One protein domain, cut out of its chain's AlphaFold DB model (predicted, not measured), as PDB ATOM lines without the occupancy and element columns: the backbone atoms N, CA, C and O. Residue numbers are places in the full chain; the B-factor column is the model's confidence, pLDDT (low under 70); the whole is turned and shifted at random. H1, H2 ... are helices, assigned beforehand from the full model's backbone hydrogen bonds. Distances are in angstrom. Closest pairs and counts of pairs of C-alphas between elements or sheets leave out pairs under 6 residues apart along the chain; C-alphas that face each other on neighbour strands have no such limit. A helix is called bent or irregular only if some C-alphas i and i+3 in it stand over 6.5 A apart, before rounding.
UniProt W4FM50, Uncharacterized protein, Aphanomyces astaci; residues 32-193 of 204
ATOM      1  N   ILE A  32     212.569 275.007 217.805       68.25
ATOM      2  CA  ILE A  32     212.556 273.787 218.627       68.25
ATOM      3  C   ILE A  32     213.927 273.096 218.577       68.25
ATOM      4  O   ILE A  32     214.450 272.688 219.617       68.25
ATOM      5  N   ILE A  33     214.549 273.010 217.396       61.91
ATOM      6  CA  ILE A  33     215.895 272.441 217.221       61.91
ATOM      7  C   ILE A  33     216.940 273.273 217.969       61.91
ATOM      8  O   ILE A  33     217.792 272.701 218.654       61.91
ATOM      9  N   ALA A  34     216.877 274.604 217.869       63.00
ATOM     10  CA  ALA A  34     217.764 275.508 218.595       63.00
ATOM     11  C   ALA A  34     217.608 275.344 220.115       63.00
ATOM     12  O   ALA A  34     218.606 275.283 220.831       63.00
ATOM     13  N   TYR A  35     216.373 275.177 220.601       60.84
ATOM     14  CA  TYR A  35     216.087 274.924 222.015       60.84
ATOM     15  C   TYR A  35     216.646 273.576 222.503       60.84
ATOM     16  O   TYR A  35     217.076 273.447 223.647       60.84
ATOM     17  N   GLN A  36     216.706 272.575 221.623       62.97
ATOM     18  CA  GLN A  36     217.302 271.263 221.896       62.97
ATOM     19  C   GLN A  36     218.796 271.182 221.533       62.97
ATOM     20  O   GLN A  36     219.325 270.081 221.383       62.97
ATOM     21  N   ASN A  37     219.500 272.311 221.366       64.88
ATOM     22  CA  ASN A  37     220.922 272.360 220.986       64.88
ATOM     23  C   ASN A  37     221.277 271.530 219.731       64.88
ATOM     24  O   ASN A  37     222.397 271.033 219.607       64.88
ATOM     25  N   GLY A  38     220.339 271.326 218.804       69.19
ATOM     26  CA  GLY A  38     220.589 270.542 217.596       69.19
ATOM     27  C   GLY A  38     220.653 269.022 217.789       69.19
ATOM     28  O   GLY A  38     221.057 268.339 216.852       69.19
ATOM     29  N   ILE A  39     220.223 268.471 218.934       69.12
ATOM     30  CA  ILE A  39     220.228 267.012 219.196       69.12
ATOM     31  C   ILE A  39     219.487 266.229 218.097       69.12
ATOM     32  O   ILE A  39     219.903 265.140 217.716       69.12
ATOM     33  N   TYR A  40     218.426 266.798 217.520       67.69
ATOM     34  CA  TYR A  40     217.722 266.195 216.384       67.69
ATOM     35  C   TYR A  40     218.621 265.995 215.148       67.69
ATOM     36  O   TYR A  40     218.564 264.951 214.496       67.69
ATOM     37  N   LEU A  41     219.475 266.974 214.828       69.25
ATOM     38  CA  LEU A  41     220.429 266.861 213.720       69.25
ATOM     39  C   LEU A  41     221.500 265.811 214.022       69.25
ATOM     40  O   LEU A  41     221.921 265.100 213.114       69.25
ATOM     41  N   ASP A  42     221.878 265.674 215.292       72.38
ATOM     42  CA  ASP A  42     222.815 264.644 215.735       72.38
ATOM     43  C   ASP A  42     222.214 263.235 215.662       72.38
ATOM     44  O   ASP A  42     222.959 262.280 215.469       72.38
ATOM     45  N   LEU A  43     220.890 263.104 215.799       70.25
ATOM     46  CA  LEU A  43     220.155 261.837 215.734       70.25
ATOM     47  C   LEU A  43     219.844 261.388 214.310       70.25
ATOM     48  O   LEU A  43     219.740 260.192 214.063       70.25
ATOM     49  N   ARG A  44     219.714 262.319 213.361       73.06
ATOM     50  CA  ARG A  44     219.384 262.028 211.954       73.06
ATOM     51  C   ARG A  44     220.214 260.900 211.315       73.06
ATOM     52  O   ARG A  44     219.604 260.045 210.678       73.06
ATOM     53  N   PRO A  45     221.552 260.855 211.477       72.44
ATOM     54  CA  PRO A  45     222.373 259.763 210.953       72.44
ATOM     55  C   PRO A  45     222.044 258.417 211.604       72.44
ATOM     56  O   PRO A  45     222.188 257.374 210.974       72.44
ATOM     57  N   PHE A  46     221.586 258.445 212.856       69.00
ATOM     58  CA  PHE A  46     221.276 257.257 213.634       69.00
ATOM     59  C   PHE A  46     219.864 256.731 213.402       69.00
ATOM     60  O   PHE A  46     219.684 255.540 213.574       69.00
ATOM     61  N   VAL A  47     218.894 257.541 212.959       67.38
ATOM     62  CA  VAL A  47     217.508 257.074 212.734       67.38
ATOM     63  C   VAL A  47     217.447 255.939 211.701       67.38
ATOM     64  O   VAL A  47     216.839 254.904 211.953       67.38
ATOM     65  N   GLY A  48     218.142 256.078 210.567       64.12
ATOM     66  CA  GLY A  48     218.205 255.006 209.560       64.12
ATOM     67  C   GLY A  48     219.004 253.783 210.026       64.12
ATOM     68  O   GLY A  48     218.734 252.660 209.611       64.12
ATOM     69  N   LEU A  49     219.964 253.997 210.930       62.88
ATOM     70  CA  LEU A  49     220.736 252.933 211.565       62.88
ATOM     71  C   LEU A  49     219.918 252.207 212.628       62.88
ATOM     72  O   LEU A  49     220.005 250.998 212.687       62.88
ATOM     73  N   THR A  50     219.102 252.884 213.435       59.78
ATOM     74  CA  THR A  50     218.245 252.246 214.444       59.78
ATOM     75  C   THR A  50     217.147 251.400 213.822       59.78
ATOM     76  O   THR A  50     216.753 250.419 214.435       59.78
ATOM     77  N   ASP A  51     216.696 251.717 212.606       60.56
ATOM     78  CA  ASP A  51     215.787 250.845 211.855       60.56
ATOM     79  C   ASP A  51     216.534 249.624 211.284       60.56
ATOM     80  O   ASP A  51     216.039 248.501 211.357       60.56
ATOM     81  N   ALA A  52     217.764 249.813 210.788       53.88
ATOM     82  CA  ALA A  52     218.621 248.725 210.297       53.88
ATOM     83  C   ALA A  52     219.146 247.805 211.421       53.88
ATOM     84  O   ALA A  52     219.296 246.599 211.239       53.88
ATOM     85  N   LEU A  53     219.400 248.383 212.592       54.12
ATOM     86  CA  LEU A  53     219.883 247.759 213.824       54.12
ATOM     87  C   LEU A  53     218.735 247.536 214.816       54.12
ATOM     88  O   LEU A  53     218.984 247.165 215.957       54.12
ATOM     89  N   GLY A  54     217.480 247.721 214.396       56.84
ATOM     90  CA  GLY A  54     216.281 247.380 215.163       56.84
ATOM     91  C   GLY A  54     216.291 245.945 215.704       56.84
ATOM     92  O   GLY A  54     215.801 245.735 216.814       56.84
ATOM     93  N   PRO A  55     216.928 244.968 215.024       56.31
ATOM     94  CA  PRO A  55     217.161 243.649 215.585       56.31
ATOM     95  C   PRO A  55     218.548 243.489 216.218       56.31
ATOM     96  O   PRO A  55     218.958 242.363 216.386       56.31
ATOM     97  N   LEU A  56     219.320 244.516 216.583       56.25
ATOM     98  CA  LEU A  56     220.663 244.333 217.166       56.25
ATOM     99  C   LEU A  56     220.608 243.556 218.484       56.25
ATOM    100  O   LEU A  56     221.416 242.660 218.702       56.25
ATOM    101  N   GLY A  57     219.590 243.811 219.308       56.66
ATOM    102  CA  GLY A  57     219.293 242.979 220.472       56.66
ATOM    103  C   GLY A  57     218.916 241.543 220.092       56.66
ATOM    104  O   GLY A  57     219.356 240.611 220.752       56.66
ATOM    105  N   ASP A  58     218.164 241.341 219.011       59.69
ATOM    106  CA  ASP A  58     217.784 240.010 218.520       59.69
ATOM    107  C   ASP A  58     218.927 239.297 217.784       59.69
ATOM    108  O   ASP A  58     219.001 238.081 217.812       59.69
ATOM    109  N   LEU A  59     219.856 240.025 217.176       57.84
ATOM    110  CA  LEU A  59     221.044 239.550 216.473       57.84
ATOM    111  C   LEU A  59     222.097 239.114 217.499       57.84
ATOM    112  O   LEU A  59     222.657 238.025 217.399       57.84
ATOM    113  N   LEU A  60     222.279 239.911 218.556       59.25
ATOM    114  CA  LEU A  60     223.083 239.550 219.724       59.25
ATOM    115  C   LEU A  60     222.453 238.391 220.520       59.25
ATOM    116  O   LEU A  60     223.177 237.553 221.046       59.25
ATOM    117  N   LYS A  61     221.118 238.285 220.581       60.25
ATOM    118  CA  LYS A  61     220.434 237.134 221.201       60.25
ATOM    119  C   LYS A  61     220.481 235.879 220.339       60.25
ATOM    120  O   LYS A  61     220.717 234.812 220.884       60.25
ATOM    121  N   ARG A  62     220.289 235.986 219.020       57.38
ATOM    122  CA  ARG A  62     220.363 234.857 218.077       57.38
ATOM    123  C   ARG A  62     221.742 234.222 218.094       57.38
ATOM    124  O   ARG A  62     221.838 233.008 218.177       57.38
ATOM    125  N   THR A  63     222.789 235.042 218.127       54.31
ATOM    126  CA  THR A  63     224.175 234.571 218.286       54.31
ATOM    127  C   THR A  63     224.460 233.944 219.652       54.31
ATOM    128  O   THR A  63     225.366 233.128 219.752       54.31
ATOM    129  N   ALA A  64     223.698 234.296 220.695       51.84
ATOM    130  CA  ALA A  64     223.807 233.685 222.021       51.84
ATOM    131  C   ALA A  64     222.960 232.406 222.182       51.84
ATOM    132  O   ALA A  64     223.308 231.542 222.984       51.84
ATOM    133  N   SER A  65     221.830 232.291 221.471       50.88
ATOM    134  CA  SER A  65     220.883 231.170 221.584       50.88
ATOM    135  C   SER A  65     221.154 230.045 220.598       50.88
ATOM    136  O   SER A  65     220.921 228.876 220.901       50.88
ATOM    137  N   GLU A  66     221.605 230.389 219.398       47.34
ATOM    138  CA  GLU A  66     222.115 229.409 218.461       47.34
ATOM    139  C   GLU A  66     223.566 229.174 218.903       47.34
ATOM    140  O   GLU A  66     224.402 230.071 218.845       47.34
ATOM    141  N   GLY A  67     223.873 227.990 219.432       49.03
ATOM    142  CA  GLY A  67     225.256 227.526 219.474       49.03
ATOM    143  C   GLY A  67     225.702 227.391 218.025       49.03
ATOM    144  O   GLY A  67     225.425 226.382 217.386       49.03
ATOM    145  N   ILE A  68     226.235 228.466 217.448       45.84
ATOM    146  CA  ILE A  68     226.556 228.486 216.027       45.84
ATOM    147  C   ILE A  68     227.969 227.935 215.894       45.84
ATOM    148  O   ILE A  68     228.963 228.653 215.970       45.84
ATOM    149  N   ASP A  69     228.042 226.644 215.604       48.72
ATOM    150  CA  ASP A  69     229.252 225.915 215.206       48.72
ATOM    151  C   ASP A  69     229.821 226.404 213.847       48.72
ATOM    152  O   ASP A  69     230.684 225.770 213.238       48.72
ATOM    153  N   HIS A  70     229.321 227.534 213.337       48.16
ATOM    154  CA  HIS A  70     229.589 228.092 212.021       48.16
ATOM    155  C   HIS A  70     230.174 229.507 212.127       48.16
ATOM    156  O   HIS A  70     229.539 230.462 212.566       48.16
ATOM    157  N   TRP A  71     231.413 229.624 211.666       55.59
ATOM    158  CA  TRP A  71     232.225 230.838 211.552       55.59
ATOM    159  C   TRP A  71     231.511 232.080 210.972       55.59
ATOM    160  O   TRP A  71     231.902 233.218 211.246       55.59
ATOM    161  N   ASP A  72     230.451 231.868 210.197       56.97
ATOM    162  CA  ASP A  72     229.726 232.921 209.489       56.97
ATOM    163  C   ASP A  72     228.923 233.828 210.427       56.97
ATOM    164  O   ASP A  72     228.768 235.012 210.138       56.97
ATOM    165  N   GLY A  73     228.473 233.328 211.583       59.25
ATOM    166  CA  GLY A  73     227.591 234.080 212.482       59.25
ATOM    167  C   GLY A  73     228.196 235.398 212.976       59.25
ATOM    168  O   GLY A  73     227.552 236.441 212.889       59.25
ATOM    169  N   ILE A  74     229.449 235.389 213.439       60.53
ATOM    170  CA  ILE A  74     230.104 236.618 213.921       60.53
ATOM    171  C   ILE A  74     230.704 237.458 212.800       60.53
ATOM    172  O   ILE A  74     230.738 238.677 212.938       60.53
ATOM    173  N   THR A  75     231.087 236.852 211.675       61.19
ATOM    174  CA  THR A  75     231.487 237.626 210.490       61.19
ATOM    175  C   THR A  75     230.312 238.475 209.998       61.19
ATOM    176  O   THR A  75     230.466 239.678 209.815       61.19
ATOM    177  N   ILE A  76     229.106 237.899 209.928       62.88
ATOM    178  CA  ILE A  76     227.862 238.615 209.593       62.88
ATOM    179  C   ILE A  76     227.586 239.748 210.588       62.88
ATOM    180  O   ILE A  76     227.181 240.845 210.198       62.88
ATOM    181  N   VAL A  77     227.803 239.507 211.882       63.22
ATOM    182  CA  VAL A  77     227.602 240.522 212.924       63.22
ATOM    183  C   VAL A  77     228.618 241.654 212.776       63.22
ATOM    184  O   VAL A  77     228.227 242.819 212.756       63.22
ATOM    185  N   ALA A  78     229.902 241.338 212.612       63.53
ATOM    186  CA  ALA A  78     230.966 242.318 212.407       63.53
ATOM    187  C   ALA A  78     230.738 243.152 211.133       63.53
ATOM    188  O   ALA A  78     230.841 244.379 211.168       63.53
ATOM    189  N   GLU A  79     230.334 242.519 210.030       63.94
ATOM    190  CA  GLU A  79     229.960 243.200 208.784       63.94
ATOM    191  C   GLU A  79     228.737 244.106 208.967       63.94
ATOM    192  O   GLU A  79     228.706 245.224 208.448       63.94
ATOM    193  N   SER A  80     227.764 243.687 209.779       65.38
ATOM    194  CA  SER A  80     226.601 244.511 210.133       65.38
ATOM    195  C   SER A  80     226.995 245.766 210.928       65.38
ATOM    196  O   SER A  80     226.312 246.789 210.858       65.38
ATOM    197  N   PHE A  81     228.119 245.721 211.650       67.00
ATOM    198  CA  PHE A  81     228.668 246.848 212.405       67.00
ATOM    199  C   PHE A  81     229.571 247.784 211.582       67.00
ATOM    200  O   PHE A  81     229.798 248.921 211.999       67.00
ATOM    201  N   ALA A  82     230.039 247.384 210.398       69.12
ATOM    202  CA  ALA A  82     230.860 248.234 209.529       69.12
ATOM    203  C   ALA A  82     230.202 249.584 209.145       69.12
ATOM    204  O   ALA A  82     230.836 250.631 209.339       69.12
ATOM    205  N   PRO A  83     228.937 249.636 208.666       72.38
ATOM    206  CA  PRO A  83     228.280 250.909 208.353       72.38
ATOM    207  C   PRO A  83     228.064 251.768 209.604       72.38
ATOM    208  O   PRO A  83     228.178 252.996 209.545       72.38
ATOM    209  N   LEU A  84     227.824 251.136 210.758       72.88
ATOM    210  CA  LEU A  84     227.748 251.839 212.033       72.88
ATOM    211  C   LEU A  84     229.082 252.510 212.373       72.88
ATOM    212  O   LEU A  84     229.088 253.681 212.747       72.88
ATOM    213  N   GLY A  85     230.199 251.793 212.232       72.69
ATOM    214  CA  GLY A  85     231.544 252.324 212.455       72.69
ATOM    215  C   GLY A  85     231.838 253.551 211.596       72.69
ATOM    216  O   GLY A  85     232.366 254.554 212.083       72.69
ATOM    217  N   GLN A  86     231.423 253.534 210.330       77.56
ATOM    218  CA  GLN A  86     231.611 254.672 209.430       77.56
ATOM    219  C   GLN A  86     230.790 255.900 209.860       77.56
ATOM    220  O   GLN A  86     231.316 257.015 209.893       77.56
ATOM    221  N   VAL A  87     229.525 255.709 210.242       78.94
ATOM    222  CA  VAL A  87     228.670 256.815 210.701       78.94
ATOM    223  C   VAL A  87     229.144 257.358 212.045       78.94
ATOM    224  O   VAL A  87     229.281 258.570 212.204       78.94
ATOM    225  N   MET A  88     229.453 256.479 212.998       74.88
ATOM    226  CA  MET A  88     229.943 256.854 214.324       74.88
ATOM    227  C   MET A  88     231.291 257.574 214.241       74.88
ATOM    228  O   MET A  88     231.456 258.629 214.850       74.88
ATOM    229  N   SER A  89     232.242 257.079 213.445       78.06
ATOM    230  CA  SER A  89     233.539 257.746 213.261       78.06
ATOM    231  C   SER A  89     233.405 259.131 212.615       78.06
ATOM    232  O   SER A  89     234.060 260.079 213.060       78.06
ATOM    233  N   GLY A  90     232.522 259.287 211.621       80.81
ATOM    234  CA  GLY A  90     232.184 260.591 211.041       80.81
ATOM    235  C   GLY A  90     231.544 261.532 212.063       80.81
ATOM    236  O   GLY A  90     231.909 262.707 212.152       80.81
ATOM    237  N   TRP A  91     230.652 261.000 212.896       81.56
ATOM    238  CA  TRP A  91     229.975 261.752 213.945       81.56
ATOM    239  C   TRP A  91     230.943 262.221 215.037       81.56
ATOM    240  O   TRP A  91     230.944 263.400 215.387       81.56
ATOM    241  N   TYR A  92     231.833 261.351 215.530       80.31
ATOM    242  CA  TYR A  92     232.830 261.725 216.539       80.31
ATOM    243  C   TYR A  92     233.771 262.824 216.041       80.31
ATOM    244  O   TYR A  92     234.107 263.718 216.817       80.31
ATOM    245  N   LYS A  93     234.149 262.808 214.753       79.75
ATOM    246  CA  LYS A  93     234.952 263.879 214.138       79.75
ATOM    247  C   LYS A  93     234.218 265.220 214.094       79.75
ATOM    248  O   LYS A  93     234.852 266.253 214.281       79.75
ATOM    249  N   ALA A  94     232.910 265.211 213.845       78.94
ATOM    250  CA  ALA A  94     232.114 266.431 213.734       78.94
ATOM    251  C   ALA A  94     231.718 267.025 215.098       78.94
ATOM    252  O   ALA A  94     231.676 268.242 215.251       78.94
ATOM    253  N   ASN A  95     231.429 266.171 216.084       74.62
ATOM    254  CA  ASN A  95     230.721 266.560 217.306       74.62
ATOM    255  C   ASN A  95     231.502 266.342 218.611       74.62
ATOM    256  O   ASN A  95     231.121 266.893 219.647       74.62
ATOM    257  N   GLY A  96     232.584 265.558 218.582       76.50
ATOM    258  CA  GLY A  96     233.362 265.191 219.765       76.50
ATOM    259  C   GLY A  96     232.659 264.185 220.692       76.50
ATOM    260  O   GLY A  96     231.439 264.017 220.684       76.50
ATOM    261  N   SER A  97     233.437 263.504 221.535       70.62
ATOM    262  CA  SER A  97     232.944 262.462 222.455       70.62
ATOM    263  C   SER A  97     232.018 263.001 223.556       70.62
ATOM    264  O   SER A  97     231.083 262.318 223.965       70.62
ATOM    265  N   ALA A  98     232.206 264.248 224.000       71.75
ATOM    266  CA  ALA A  98     231.405 264.852 225.069       71.75
ATOM    267  C   ALA A  98     229.932 265.085 224.678       71.75
ATOM    268  O   ALA A  98     229.039 265.003 225.524       71.75
ATOM    269  N   ARG A  99     229.654 265.349 223.392       77.06
ATOM    270  CA  ARG A  99     228.279 265.510 222.891       77.06
ATOM    271  C   ARG A  99     227.518 264.182 222.913       77.06
ATOM    272  O   ARG A  99     226.305 264.191 223.106       77.06
ATOM    273  N   MET A 100     228.229 263.053 222.807       76.62
ATOM    274  CA  MET A 100     227.627 261.716 222.819       76.62
ATOM    275  C   MET A 100     226.950 261.430 224.159       76.62
ATOM    276  O   MET A 100     225.841 260.910 224.191       76.62
ATOM    277  N   LEU A 101     227.548 261.857 225.273       72.38
ATOM    278  CA  LEU A 101     226.978 261.645 226.609       72.38
ATOM    279  C   LEU A 101     225.621 262.337 226.790       72.38
ATOM    280  O   LEU A 101     224.708 261.766 227.384       72.38
ATOM    281  N   LYS A 102     225.453 263.539 226.224       74.25
ATOM    282  CA  LYS A 102     224.157 264.239 226.227       74.25
ATOM    283  C   LYS A 102     223.112 263.464 225.427       74.25
ATOM    284  O   LYS A 102     221.963 263.362 225.836       74.25
ATOM    285  N   LEU A 103     223.531 262.885 224.309       74.38
ATOM    286  CA  LEU A 103     222.669 262.121 223.420       74.38
ATOM    287  C   LEU A 103     222.228 260.794 224.069       74.38
ATOM    288  O   LEU A 103     221.049 260.456 224.021       74.38
ATOM    289  N   LEU A 104     223.126 260.120 224.795       73.94
ATOM    290  CA  LEU A 104     222.826 258.922 225.597       73.94
ATOM    291  C   LEU A 104     221.894 259.187 226.792       73.94
ATOM    292  O   LEU A 104     221.190 258.274 227.248       73.94
ATOM    293  N   ALA A 105     221.891 260.415 227.320       71.88
ATOM    294  CA  ALA A 105     220.937 260.837 228.342       71.88
ATOM    295  C   ALA A 105     219.524 260.994 227.757       71.88
ATOM    296  O   ALA A 105     218.550 260.613 228.401       71.88
ATOM    297  N   CYS A 106     219.416 261.502 226.526       71.06
ATOM    298  CA  CYS A 106     218.137 261.697 225.842       71.06
ATOM    299  C   CYS A 106     217.583 260.415 225.197       71.06
ATOM    300  O   CYS A 106     216.368 260.254 225.133       71.06
ATOM    301  N   PHE A 107     218.450 259.513 224.726       71.75
ATOM    302  CA  PHE A 107     218.065 258.309 223.985       71.75
ATOM    303  C   PHE A 107     218.764 257.060 224.543       71.75
ATOM    304  O   PHE A 107     219.887 256.742 224.144       71.75
ATOM    305  N   PRO A 108     218.108 256.303 225.444       71.12
ATOM    306  CA  PRO A 108     218.706 255.115 226.049       71.12
ATOM    307  C   PRO A 108     218.912 253.960 225.060       71.12
ATOM    308  O   PRO A 108     219.817 253.160 225.251       71.12
ATOM    309  N   GLN A 109     218.140 253.900 223.975       69.31
ATOM    310  CA  GLN A 109     218.248 252.853 222.946       69.31
ATOM    311  C   GLN A 109     219.570 252.911 222.162       69.31
ATOM    312  O   GLN A 109     220.011 251.908 221.615       69.31
ATOM    313  N   LEU A 110     220.236 254.070 222.126       72.44
ATOM    314  CA  LEU A 110     221.537 254.219 221.467       72.44
ATOM    315  C   LEU A 110     222.707 253.730 222.329       72.44
ATOM    316  O   LEU A 110     223.829 253.648 221.833       72.44
ATOM    317  N   ARG A 111     222.472 253.392 223.603       76.31
ATOM    318  CA  ARG A 111     223.524 252.957 224.535       76.31
ATOM    319  C   ARG A 111     224.183 251.669 224.072       76.31
ATOM    320  O   ARG A 111     225.400 251.649 223.923       76.31
ATOM    321  N   ASP A 112     223.381 250.654 223.775       73.31
ATOM    322  CA  ASP A 112     223.867 249.339 223.342       73.31
ATOM    323  C   ASP A 112     224.697 249.461 222.062       73.31
ATOM    324  O   ASP A 112     225.745 248.836 221.911       73.31
ATOM    325  N   LEU A 113     224.268 250.357 221.173       75.44
ATOM    326  CA  LEU A 113     224.930 250.635 219.910       75.44
ATOM    327  C   LEU A 113     226.291 251.317 220.093       75.44
ATOM    328  O   LEU A 113     227.282 250.939 219.470       75.44
ATOM    329  N   VAL A 114     226.341 252.331 220.954       78.38
ATOM    330  CA  VAL A 114     227.574 253.059 221.264       78.38
ATOM    331  C   VAL A 114     228.559 252.163 222.012       78.38
ATOM    332  O   VAL A 114     229.759 252.235 221.747       78.38
ATOM    333  N   ILE A 115     228.071 251.286 222.889       77.50
ATOM    334  CA  ILE A 115     228.893 250.287 223.578       77.50
ATOM    335  C   ILE A 115     229.471 249.292 222.583       77.50
ATOM    336  O   ILE A 115     230.685 249.109 222.568       77.50
ATOM    337  N   ALA A 116     228.636 248.713 221.717       77.19
ATOM    338  CA  ALA A 116     229.092 247.799 220.678       77.19
ATOM    339  C   ALA A 116     230.194 248.438 219.827       77.19
ATOM    340  O   ALA A 116     231.268 247.867 219.657       77.19
ATOM    341  N   HIS A 117     229.976 249.677 219.384       80.12
ATOM    342  CA  HIS A 117     230.982 250.433 218.650       80.12
ATOM    343  C   HIS A 117     232.269 250.649 219.461       80.12
ATOM    344  O   HIS A 117     233.366 250.500 218.924       80.12
ATOM    345  N   ALA A 118     232.172 251.051 220.728       83.25
ATOM    346  CA  ALA A 118     233.345 251.339 221.551       83.25
ATOM    347  C   ALA A 118     234.181 250.086 221.830       83.25
ATOM    348  O   ALA A 118     235.406 250.169 221.800       83.25
ATOM    349  N   VAL A 119     233.525 248.944 222.037       82.00
ATOM    350  CA  VAL A 119     234.171 247.644 222.237       82.00
ATOM    351  C   VAL A 119     234.866 247.179 220.955       82.00
ATOM    352  O   VAL A 119     236.048 246.858 221.001       82.00
ATOM    353  N   VAL A 120     234.177 247.229 219.808       76.94
ATOM    354  CA  VAL A 120     234.732 246.811 218.505       76.94
ATOM    355  C   VAL A 120     235.894 247.700 218.054       76.94
ATOM    356  O   VAL A 120     236.808 247.213 217.416       76.94
ATOM    357  N   ASN A 121     235.895 248.993 218.388       81.56
ATOM    358  CA  ASN A 121     236.978 249.909 217.999       81.56
ATOM    359  C   ASN A 121     238.067 250.079 219.074       81.56
ATOM    360  O   ASN A 121     238.937 250.937 218.919       81.56
ATOM    361  N   GLY A 122     237.989 249.370 220.203       82.38
ATOM    362  CA  GLY A 122     238.979 249.508 221.274       82.38
ATOM    363  C   GLY A 122     238.973 250.873 221.988       82.38
ATOM    364  O   GLY A 122     239.982 251.279 222.570       82.38
ATOM    365  N   ASN A 123     237.871 251.632 221.934       82.94
ATOM    366  CA  ASN A 123     237.810 253.009 222.441       82.94
ATOM    367  C   ASN A 123     237.592 253.054 223.964       82.94
ATOM    368  O   ASN A 123     236.489 253.315 224.456       82.94
ATOM    369  N   LEU A 124     238.677 252.839 224.709       81.62
ATOM    370  CA  LEU A 124     238.701 252.911 226.171       81.62
ATOM    371  C   LEU A 124     238.210 254.241 226.762       81.62
ATOM    372  O   LEU A 124     237.422 254.191 227.709       81.62
ATOM    373  N   PRO A 125     238.607 255.425 226.244       79.44
ATOM    374  CA  PRO A 125     238.105 256.690 226.772       79.44
ATOM    375  C   PRO A 125     236.581 256.757 226.774       79.44
ATOM    376  O   PRO A 125     235.990 257.229 227.739       79.44
ATOM    377  N   LEU A 126     235.932 256.238 225.731       79.88
ATOM    378  CA  LEU A 126     234.478 256.207 225.673       79.88
ATOM    379  C   LEU A 126     233.899 255.244 226.710       79.88
ATOM    380  O   LEU A 126     233.001 255.635 227.451       79.88
ATOM    381  N   LEU A 127     234.446 254.030 226.821       81.12
ATOM    382  CA  LEU A 127     233.999 253.049 227.817       81.12
ATOM    383  C   LEU A 127     234.138 253.572 229.254       81.12
ATOM    384  O   LEU A 127     233.234 253.371 230.059       81.12
ATOM    385  N   SER A 128     235.208 254.312 229.556       81.56
ATOM    386  CA  SER A 128     235.426 254.924 230.876       81.56
ATOM    387  C   SER A 128     234.417 256.020 231.238       81.56
ATOM    388  O   SER A 128     234.209 256.304 232.414       81.56
ATOM    389  N   LEU A 129     233.776 256.632 230.237       79.56
ATOM    390  CA  LEU A 129     232.756 257.662 230.437       79.56
ATOM    391  C   LEU A 129     231.354 257.072 230.637       79.56
ATOM    392  O   LEU A 129     230.426 257.811 230.977       79.56
ATOM    393  N   LEU A 130     231.174 255.771 230.397       79.50
ATOM    394  CA  LEU A 130     229.878 255.118 230.516       79.50
ATOM    395  C   LEU A 130     229.597 254.665 231.961       79.50
ATOM    396  O   LEU A 130     230.502 254.216 232.663       79.50
ATOM    397  N   PRO A 131     228.330 254.739 232.415       75.06
ATOM    398  CA  PRO A 131     227.919 254.212 233.711       75.06
ATOM    399  C   PRO A 131     228.200 252.714 233.860       75.06
ATOM    400  O   PRO A 131     227.864 251.917 232.979       75.06
ATOM    401  N   LEU A 132     228.711 252.327 235.032       74.06
ATOM    402  CA  LEU A 132     229.022 250.938 235.396       74.06
ATOM    403  C   LEU A 132     227.834 249.986 235.227       74.06
ATOM    404  O   LEU A 132     227.997 248.862 234.768       74.06
ATOM    405  N   GLU A 133     226.630 250.448 235.559       71.75
ATOM    406  CA  GLU A 133     225.388 249.674 235.454       71.75
ATOM    407  C   GLU A 133     225.115 249.193 234.027       71.75
ATOM    408  O   GLU A 133     224.604 248.094 233.829       71.75
ATOM    409  N   ILE A 134     225.499 249.992 233.031       69.88
ATOM    410  CA  ILE A 134     225.276 249.673 231.623       69.88
ATOM    411  C   ILE A 134     226.373 248.725 231.121       69.88
ATOM    412  O   ILE A 134     226.090 247.800 230.366       69.88
ATOM    413  N   LEU A 135     227.609 248.881 231.608       73.75
ATOM    414  CA  LEU A 135     228.714 247.966 231.295       73.75
ATOM    415  C   LEU A 135     228.481 246.545 231.839       73.75
ATOM    416  O   LEU A 135     228.974 245.580 231.263       73.75
ATOM    417  N   ARG A 136     227.688 246.387 232.908       70.44
ATOM    418  CA  ARG A 136     227.284 245.064 233.426       70.44
ATOM    419  C   ARG A 136     226.349 244.293 232.496       70.44
ATOM    420  O   ARG A 136     226.281 243.074 232.601       70.44
ATOM    421  N   ALA A 137     225.617 244.987 231.629       70.75
ATOM    422  CA  ALA A 137     224.660 244.383 230.707       70.75
ATOM    423  C   ALA A 137     225.285 244.022 229.345       70.75
ATOM    424  O   ALA A 137     224.562 243.685 228.408       70.75
ATOM    425  N   VAL A 138     226.616 244.105 229.217       72.31
ATOM    426  CA  VAL A 138     227.324 243.796 227.972       72.31
ATOM    427  C   VAL A 138     227.229 242.294 227.677       72.31
ATOM    428  O   VAL A 138     227.638 241.488 228.510       72.31
ATOM    429  N   PRO A 139     226.714 241.886 226.502       72.12
ATOM    430  CA  PRO A 139     226.662 240.481 226.120       72.12
ATOM    431  C   PRO A 139     228.054 239.916 225.810       72.12
ATOM    432  O   PRO A 139     228.887 240.590 225.202       72.12
ATOM    433  N   TYR A 140     228.252 238.634 226.131       74.00
ATOM    434  CA  TYR A 140     229.466 237.865 225.823       74.00
ATOM    435  C   TYR A 140     229.871 237.954 224.340       74.00
ATOM    436  O   TYR A 140     231.058 238.023 224.034       74.00
ATOM    437  N   THR A 141     228.902 238.069 223.423       74.19
ATOM    438  CA  THR A 141     229.136 238.251 221.980       74.19
ATOM    439  C   THR A 141     229.987 239.486 221.663       74.19
ATOM    440  O   THR A 141     230.825 239.443 220.766       74.19
ATOM    441  N   LEU A 142     229.814 240.595 222.396       77.44
ATOM    442  CA  LEU A 142     230.639 241.794 222.199       77.44
ATOM    443  C   LEU A 142     232.076 241.584 222.692       77.44
ATOM    444  O   LEU A 142     233.006 242.124 222.103       77.44
ATOM    445  N   LEU A 143     232.271 240.778 223.736       80.56
ATOM    446  CA  LEU A 143     233.604 240.420 224.220       80.56
ATOM    447  C   LEU A 143     234.312 239.466 223.262       80.56
ATOM    448  O   LEU A 143     235.518 239.581 223.067       80.56
ATOM    449  N   ASP A 144     233.573 238.555 222.633       80.38
ATOM    450  CA  ASP A 144     234.111 237.680 221.592       80.38
ATOM    451  C   ASP A 144     234.566 238.492 220.372       80.38
ATOM    452  O   ASP A 144     235.637 238.226 219.831       80.38
ATOM    453  N   LEU A 145     233.817 239.537 220.000       80.06
ATOM    454  CA  LEU A 145     234.226 240.502 218.972       80.06
ATOM    455  C   LEU A 145     235.457 241.324 219.391       80.06
ATOM    456  O   LEU A 145     236.330 241.576 218.568       80.06
ATOM    457  N   ALA A 146     235.569 241.710 220.664       84.44
ATOM    458  CA  ALA A 146     236.766 242.391 221.167       84.44
ATOM    459  C   ALA A 146     238.007 241.488 221.112       84.44
ATOM    460  O   ALA A 146     239.090 241.941 220.755       84.44
ATOM    461  N   ALA A 147     237.848 240.205 221.449       84.00
ATOM    462  CA  ALA A 147     238.917 239.215 221.362       84.00
ATOM    463  C   ALA A 147     239.300 238.894 219.915       84.00
ATOM    464  O   ALA A 147     240.475 238.671 219.628       84.00
ATOM    465  N   TRP A 148     238.318 238.900 219.012       83.19
ATOM    466  CA  TRP A 148     238.524 238.755 217.575       83.19
ATOM    467  C   TRP A 148     239.396 239.867 216.988       83.19
ATOM    468  O   TRP A 148     240.259 239.556 216.179       83.19
ATOM    469  N   ASP A 149     239.188 241.116 217.416       84.00
ATOM    470  CA  ASP A 149     239.944 242.284 216.929       84.00
ATOM    471  C   ASP A 149     241.229 242.557 217.743       84.00
ATOM    472  O   ASP A 149     242.007 243.457 217.430       84.00
ATOM    473  N   GLY A 150     241.470 241.778 218.804       85.50
ATOM    474  CA  GLY A 150     242.685 241.868 219.617       85.50
ATOM    475  C   GLY A 150     242.693 242.986 220.664       85.50
ATOM    476  O   GLY A 150     243.761 243.366 221.144       85.50
ATOM    477  N   HIS A 151     241.533 243.515 221.061       88.00
ATOM    478  CA  HIS A 151     241.430 244.610 222.039       88.00
ATOM    479  C   HIS A 151     241.605 244.131 223.486       88.00
ATOM    480  O   HIS A 151     240.679 244.185 224.300       88.00
ATOM    481  N   LEU A 152     242.816 243.681 223.833       87.06
ATOM    482  CA  LEU A 152     243.176 243.235 225.188       87.06
ATOM    483  C   LEU A 152     242.845 244.289 226.253       87.06
ATOM    484  O   LEU A 152     242.310 243.981 227.313       87.06
ATOM    485  N   ASN A 153     243.122 245.549 225.937       88.50
ATOM    486  CA  ASN A 153     242.901 246.696 226.805       88.50
ATOM    487  C   ASN A 153     241.418 246.852 227.217       88.50
ATOM    488  O   ASN A 153     241.123 247.181 228.366       88.50
ATOM    489  N   VAL A 154     240.477 246.577 226.307       87.38
ATOM    490  CA  VAL A 154     239.032 246.577 226.586       87.38
ATOM    491  C   VAL A 154     238.648 245.404 227.481       87.38
ATOM    492  O   VAL A 154     237.870 245.591 228.417       87.38
ATOM    493  N   LEU A 155     239.206 244.217 227.231       86.19
ATOM    494  CA  LEU A 155     238.955 243.027 228.049       86.19
ATOM    495  C   LEU A 155     239.473 243.204 229.482       86.19
ATOM    496  O   LEU A 155     238.769 242.864 230.432       86.19
ATOM    497  N   GLU A 156     240.656 243.794 229.648       86.50
ATOM    498  CA  GLU A 156     241.221 244.178 230.946       86.50
ATOM    499  C   GLU A 156     240.338 245.183 231.678       86.50
ATOM    500  O   GLU A 156     240.004 244.988 232.851       86.50
ATOM    501  N   PHE A 157     239.907 246.235 230.979       86.31
ATOM    502  CA  PHE A 157     239.045 247.257 231.555       86.31
ATOM    503  C   PHE A 157     237.711 246.666 232.019       86.31
ATOM    504  O   PHE A 157     237.351 246.807 233.187       86.31
ATOM    505  N   LEU A 158     237.004 245.943 231.148       82.88
ATOM    506  CA  LEU A 158     235.709 245.343 231.479       82.88
ATOM    507  C   LEU A 158     235.835 244.305 232.596       82.88
ATOM    508  O   LEU A 158     234.993 244.271 233.492       82.88
ATOM    509  N   HIS A 159     236.907 243.518 232.607       82.38
ATOM    510  CA  HIS A 159     237.175 242.594 233.703       82.38
ATOM    511  C   HIS A 159     237.428 243.330 235.027       82.38
ATOM    512  O   HIS A 159     236.808 242.996 236.031       82.38
ATOM    513  N   SER A 160     238.273 244.365 235.045       82.25
ATOM    514  CA  SER A 160     238.591 245.116 236.273       82.25
ATOM    515  C   SER A 160     237.394 245.869 236.861       82.25
ATOM    516  O   SER A 160     237.302 246.057 238.072       82.25
ATOM    517  N   VAL A 161     236.473 246.300 236.000       79.50
ATOM    518  CA  VAL A 161     235.354 247.165 236.365       79.50
ATOM    519  C   VAL A 161     234.091 246.367 236.700       79.50
ATOM    520  O   VAL A 161     233.393 246.684 237.662       79.50
ATOM    521  N   VAL A 162     233.778 245.346 235.900       76.62
ATOM    522  CA  VAL A 162     232.540 244.555 236.003       76.62
ATOM    523  C   VAL A 162     232.784 243.181 236.637       76.62
ATOM    524  O   VAL A 162     231.836 242.556 237.108       76.62
ATOM    525  N   GLY A 163     234.033 242.707 236.683       70.94
ATOM    526  CA  GLY A 163     234.358 241.350 237.131       70.94
ATOM    527  C   GLY A 163     233.959 240.282 236.116       70.94
ATOM    528  O   GLY A 163     233.668 239.153 236.492       70.94
ATOM    529  N   HIS A 164     233.875 240.635 234.832       71.88
ATOM    530  CA  HIS A 164     233.421 239.710 233.802       71.88
ATOM    531  C   HIS A 164     234.424 238.554 233.609       71.88
ATOM    532  O   HIS A 164     235.620 238.802 233.442       71.88
ATOM    533  N   GLU A 165     233.949 237.303 233.593       65.69
ATOM    534  CA  GLU A 165     234.795 236.090 233.544       65.69
ATOM    535  C   GLU A 165     235.600 235.949 232.240       65.69
ATOM    536  O   GLU A 165     236.634 235.289 232.194       65.69
ATOM    537  N   GLY A 166     235.154 236.614 231.175       67.06
ATOM    538  CA  GLY A 166     235.893 236.777 229.923       67.06
ATOM    539  C   GLY A 166     235.075 236.383 228.700       67.06
ATOM    540  O   GLY A 166     233.851 236.327 228.744       67.06
ATOM    541  N   CYS A 167     235.758 236.143 227.587       72.94
ATOM    542  CA  CYS A 167     235.148 235.712 226.330       72.94
ATOM    543  C   CYS A 167     234.680 234.254 226.415       72.94
ATOM    544  O   CYS A 167     235.157 233.482 227.252       72.94
ATOM    545  N   THR A 168     233.793 233.823 225.523       74.50
ATOM    546  CA  THR A 168     233.412 232.409 225.410       74.50
ATOM    547  C   THR A 168     234.601 231.557 224.930       74.50
ATOM    548  O   THR A 168     235.687 232.057 224.615       74.50
ATOM    549  N   THR A 169     234.454 230.230 224.901       75.56
ATOM    550  CA  THR A 169     235.445 229.345 224.250       75.56
ATOM    551  C   THR A 169     235.642 229.716 222.779       75.56
ATOM    552  O   THR A 169     236.732 229.550 222.233       75.56
ATOM    553  N   TRP A 170     234.615 230.289 222.155       73.62
ATOM    554  CA  TRP A 170     234.640 230.730 220.774       73.62
ATOM    555  C   TRP A 170     235.496 231.991 220.576       73.62
ATOM    556  O   TRP A 170     236.384 231.985 219.723       73.62
ATOM    557  N   GLY A 171     235.341 233.015 221.426       75.31
ATOM    558  CA  GLY A 171     236.203 234.205 221.410       75.31
ATOM    559  C   GLY A 171     237.692 233.888 221.614       75.31
ATOM    560  O   GLY A 171     238.552 234.481 220.965       75.31
ATOM    561  N   MET A 172     238.013 232.882 222.435       78.62
ATOM    562  CA  MET A 172     239.393 232.397 222.594       78.62
ATOM    563  C   MET A 172     239.932 231.738 221.311       78.62
ATOM    564  O   MET A 172     241.065 232.007 220.912       78.62
ATOM    565  N   ASN A 173     239.123 230.914 220.637       79.88
ATOM    566  CA  ASN A 173     239.507 230.287 219.367       79.88
ATOM    567  C   ASN A 173     239.709 231.320 218.250       79.88
ATOM    568  O   ASN A 173     240.629 231.179 217.442       79.88
ATOM    569  N   LEU A 174     238.881 232.367 218.211       78.56
ATOM    570  CA  LEU A 174     239.058 233.489 217.290       78.56
ATOM    571  C   LEU A 174     240.375 234.212 217.535       78.56
ATOM    572  O   LEU A 174     241.161 234.358 216.602       78.56
ATOM    573  N   ALA A 175     240.632 234.617 218.780       84.25
ATOM    574  CA  ALA A 175     241.865 235.302 219.142       84.25
ATOM    575  C   ALA A 175     243.095 234.468 218.743       84.25
ATOM    576  O   ALA A 175     244.026 234.984 218.128       84.25
ATOM    577  N   ALA A 176     243.059 233.150 218.985       83.56
ATOM    578  CA  ALA A 176     244.123 232.236 218.573       83.56
ATOM    579  C   ALA A 176     244.287 232.167 217.046       83.56
ATOM    580  O   ALA A 176     245.410 232.176 216.542       83.56
ATOM    581  N   ARG A 177     243.179 232.131 216.297       81.81
ATOM    582  CA  ARG A 177     243.186 232.041 214.830       81.81
ATOM    583  C   ARG A 177     243.684 233.317 214.153       81.81
ATOM    584  O   ARG A 177     244.371 233.215 213.140       81.81
ATOM    585  N   TYR A 178     243.348 234.486 214.691       82.38
ATOM    586  CA  TYR A 178     243.810 235.781 214.176       82.38
ATOM    587  C   TYR A 178     245.191 236.188 214.708       82.38
ATOM    588  O   TYR A 178     245.762 237.175 214.254       82.38
ATOM    589  N   GLY A 179     245.778 235.391 215.608       85.12
ATOM    590  CA  GLY A 179     247.133 235.608 216.113       85.12
ATOM    591  C   GLY A 179     247.220 236.601 217.275       85.12
ATOM    592  O   GLY A 179     248.319 237.042 217.611       85.12
ATOM    593  N   HIS A 180     246.101 236.914 217.927       88.56
ATOM    594  CA  HIS A 180     246.030 237.717 219.152       88.56
ATOM    595  C   HIS A 180     246.429 236.874 220.375       88.56
ATOM    596  O   HIS A 180     245.625 236.542 221.250       88.56
ATOM    597  N   LEU A 181     247.697 236.453 220.399       85.06
ATOM    598  CA  LEU A 181     248.269 235.578 221.432       85.06
ATOM    599  C   LEU A 181     248.243 236.205 222.831       85.06
ATOM    600  O   LEU A 181     248.169 235.497 223.833       85.06
ATOM    601  N   ASP A 182     248.312 237.528 222.898       87.94
ATOM    602  CA  ASP A 182     248.192 238.332 224.107       87.94
ATOM    603  C   ASP A 182     246.805 238.199 224.749       87.94
ATOM    604  O   ASP A 182     246.717 237.921 225.946       87.94
ATOM    605  N   VAL A 183     245.740 238.276 223.946       86.69
ATOM    606  CA  VAL A 183     244.363 238.019 224.389       86.69
ATOM    607  C   VAL A 183     244.180 236.565 224.824       86.69
ATOM    608  O   VAL A 183     243.598 236.305 225.877       86.69
ATOM    609  N   VAL A 184     244.705 235.599 224.063       84.94
ATOM    610  CA  VAL A 184     244.606 234.171 224.419       84.94
ATOM    611  C   VAL A 184     245.296 233.888 225.747       84.94
ATOM    612  O   VAL A 184     244.712 233.222 226.599       84.94
ATOM    613  N   ARG A 185     246.508 234.413 225.947       85.75
ATOM    614  CA  ARG A 185     247.250 234.270 227.204       85.75
ATOM    615  C   ARG A 185     246.477 234.885 228.368       85.75
ATOM    616  O   ARG A 185     246.274 234.207 229.368       85.75
ATOM    617  N   TYR A 186     245.978 236.107 228.197       84.75
ATOM    618  CA  TYR A 186     245.170 236.794 229.204       84.75
ATOM    619  C   TYR A 186     243.932 235.986 229.621       84.75
ATOM    620  O   TYR A 186     243.638 235.850 230.809       84.75
ATOM    621  N   LEU A 187     243.211 235.422 228.648       81.38
ATOM    622  CA  LEU A 187     242.032 234.598 228.910       81.38
ATOM    623  C   LEU A 187     242.398 233.225 229.504       81.38
ATOM    624  O   LEU A 187     241.637 232.686 230.304       81.38
ATOM    625  N   HIS A 188     243.537 232.647 229.117       79.69
ATOM    626  CA  HIS A 188     244.002 231.347 229.607       79.69
ATOM    627  C   HIS A 188     244.454 231.415 231.070       79.69
ATOM    628  O   HIS A 188     244.027 230.587 231.870       79.69
ATOM    629  N   GLU A 189     245.229 232.440 231.431       79.44
ATOM    630  CA  GLU A 189     245.690 232.694 232.806       79.44
ATOM    631  C   GLU A 189     244.531 232.947 233.783       79.44
ATOM    632  O   GLU A 189     244.650 232.687 234.976       79.44
ATOM    633  N   ARG A 190     243.392 233.435 233.279       70.12
ATOM    634  CA  ARG A 190     242.197 233.721 234.085       70.12
ATOM    635  C   ARG A 190     241.201 232.566 234.168       70.12
ATOM    636  O   ARG A 190     240.475 232.467 235.149       70.12
ATOM    637  N   ARG A 191     241.166 231.664 233.180       63.44
ATOM    638  CA  ARG A 191     240.298 230.468 233.212       63.44
ATOM    639  C   ARG A 191     240.818 229.345 234.115       63.44
ATOM    640  O   ARG A 191     240.063 228.423 234.415       63.44
ATOM    641  N   SER A 192     242.067 229.403 234.573       51.81
ATOM    642  CA  SER A 192     242.650 228.395 235.471       51.81
ATOM    643  C   SER A 192     242.120 228.419 236.913       51.81
ATOM    644  O   SER A 192     242.484 227.544 237.691       51.81
ATOM    645  N   GLU A 193     241.188 229.311 237.265       48.44
ATOM    646  CA  GLU A 193     240.467 229.267 238.554       48.44
ATOM    647  C   GLU A 193     239.287 228.268 238.571       48.44
ATOM    648  O   GLU A 193     238.406 228.328 239.423       48.44
TER     649      GLU A 193
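This is residues 32 to 193 of the 204 residues of an uncharacterized protein of Aphanomyces astaci (UniProt W4FM50). From H6 to H12 the helices stack as a short solenoid, with H6, H9 and H11 side by side in one row and H7, H10 and H12 in a second; along one side of it run H3 and the bent H4, crossing H6 and H9, with H2 beside H4b. H5 is at the end of the stack near H6, and H1 lies farthest out. The 162 printed residues hold twelve named helices, H1 to H12 in chain order, and no named strand: all helix. The radius of gyration of the C-alphas, 16.4 A, is compact; the outline is elongated, 56 by 30 by 24 A.

Start at H1, residues 32 to 35, which touches H2, residues 39 to 52, only at the corner, and only just, with 3 pairs of C-alphas within 8 A; the closest are Ile 33 and Tyr 40, 6.6 A. Next come H3, residues 56 to 65, and H4, residues 72 to 95, assigned as one helix by its hydrogen bonds but bent: C-alphas 80 and 83 are 6.8 A apart, and arms H4a, 72 to 80, and H4b, 83 to 95, stand at 31 degrees. H3 and H4a form a hairpin. The closest C-alphas of H2 and H4b, which touch, are Pro 45 and Val 87, 7.0 A, at a shallow tilt of 6 degrees, opposite ways. H5, residues 97 to 106, touches no helix; Leu 104 comes closest to Arg 111 of H6, residues 110 to 120, with C-alphas 6.1 A apart. H7, residues 124 to 128, touches H6 at C-alphas Leu 126 and Ala 118, 6.5 A. H8, residues 132 to 135, touches H10, residues 152 to 162, at C-alphas Leu 135 and Val 162, 7.0 A. H9, residues 140 to 148, touches H6 at C-alphas Ala 146 and Val 120, 5.5 A, and H11, residues 169 to 178, at Asp 144 and Gly 171, 4.1 A. H11 and H12, residues 181 to 193, form a hairpin, opposite ways at 25 degrees. Not every O i to N i+4 pair is within hydrogen-bond range in H2, 6 of 10, H5, 4 of 6, and H12, 7 of 9; H1 and H8 are too short for one.

Find C-alpha 32 at (212.556, 273.787, 218.627), where H1 begins. H2 measures 20.4 A, H4b 18.2 A and H12 19.8 A, ending at C-alpha 193, (240.467, 229.267, 238.554).

The C-alphas of Ile 32 and Ser 192 are farthest apart, 57.0 A. The printed part has no cut, and no link is long. Mean pLDDT of the printed part is 72.4; 54 residues are under 70, among them residues 32 to 41 and 46 to 82.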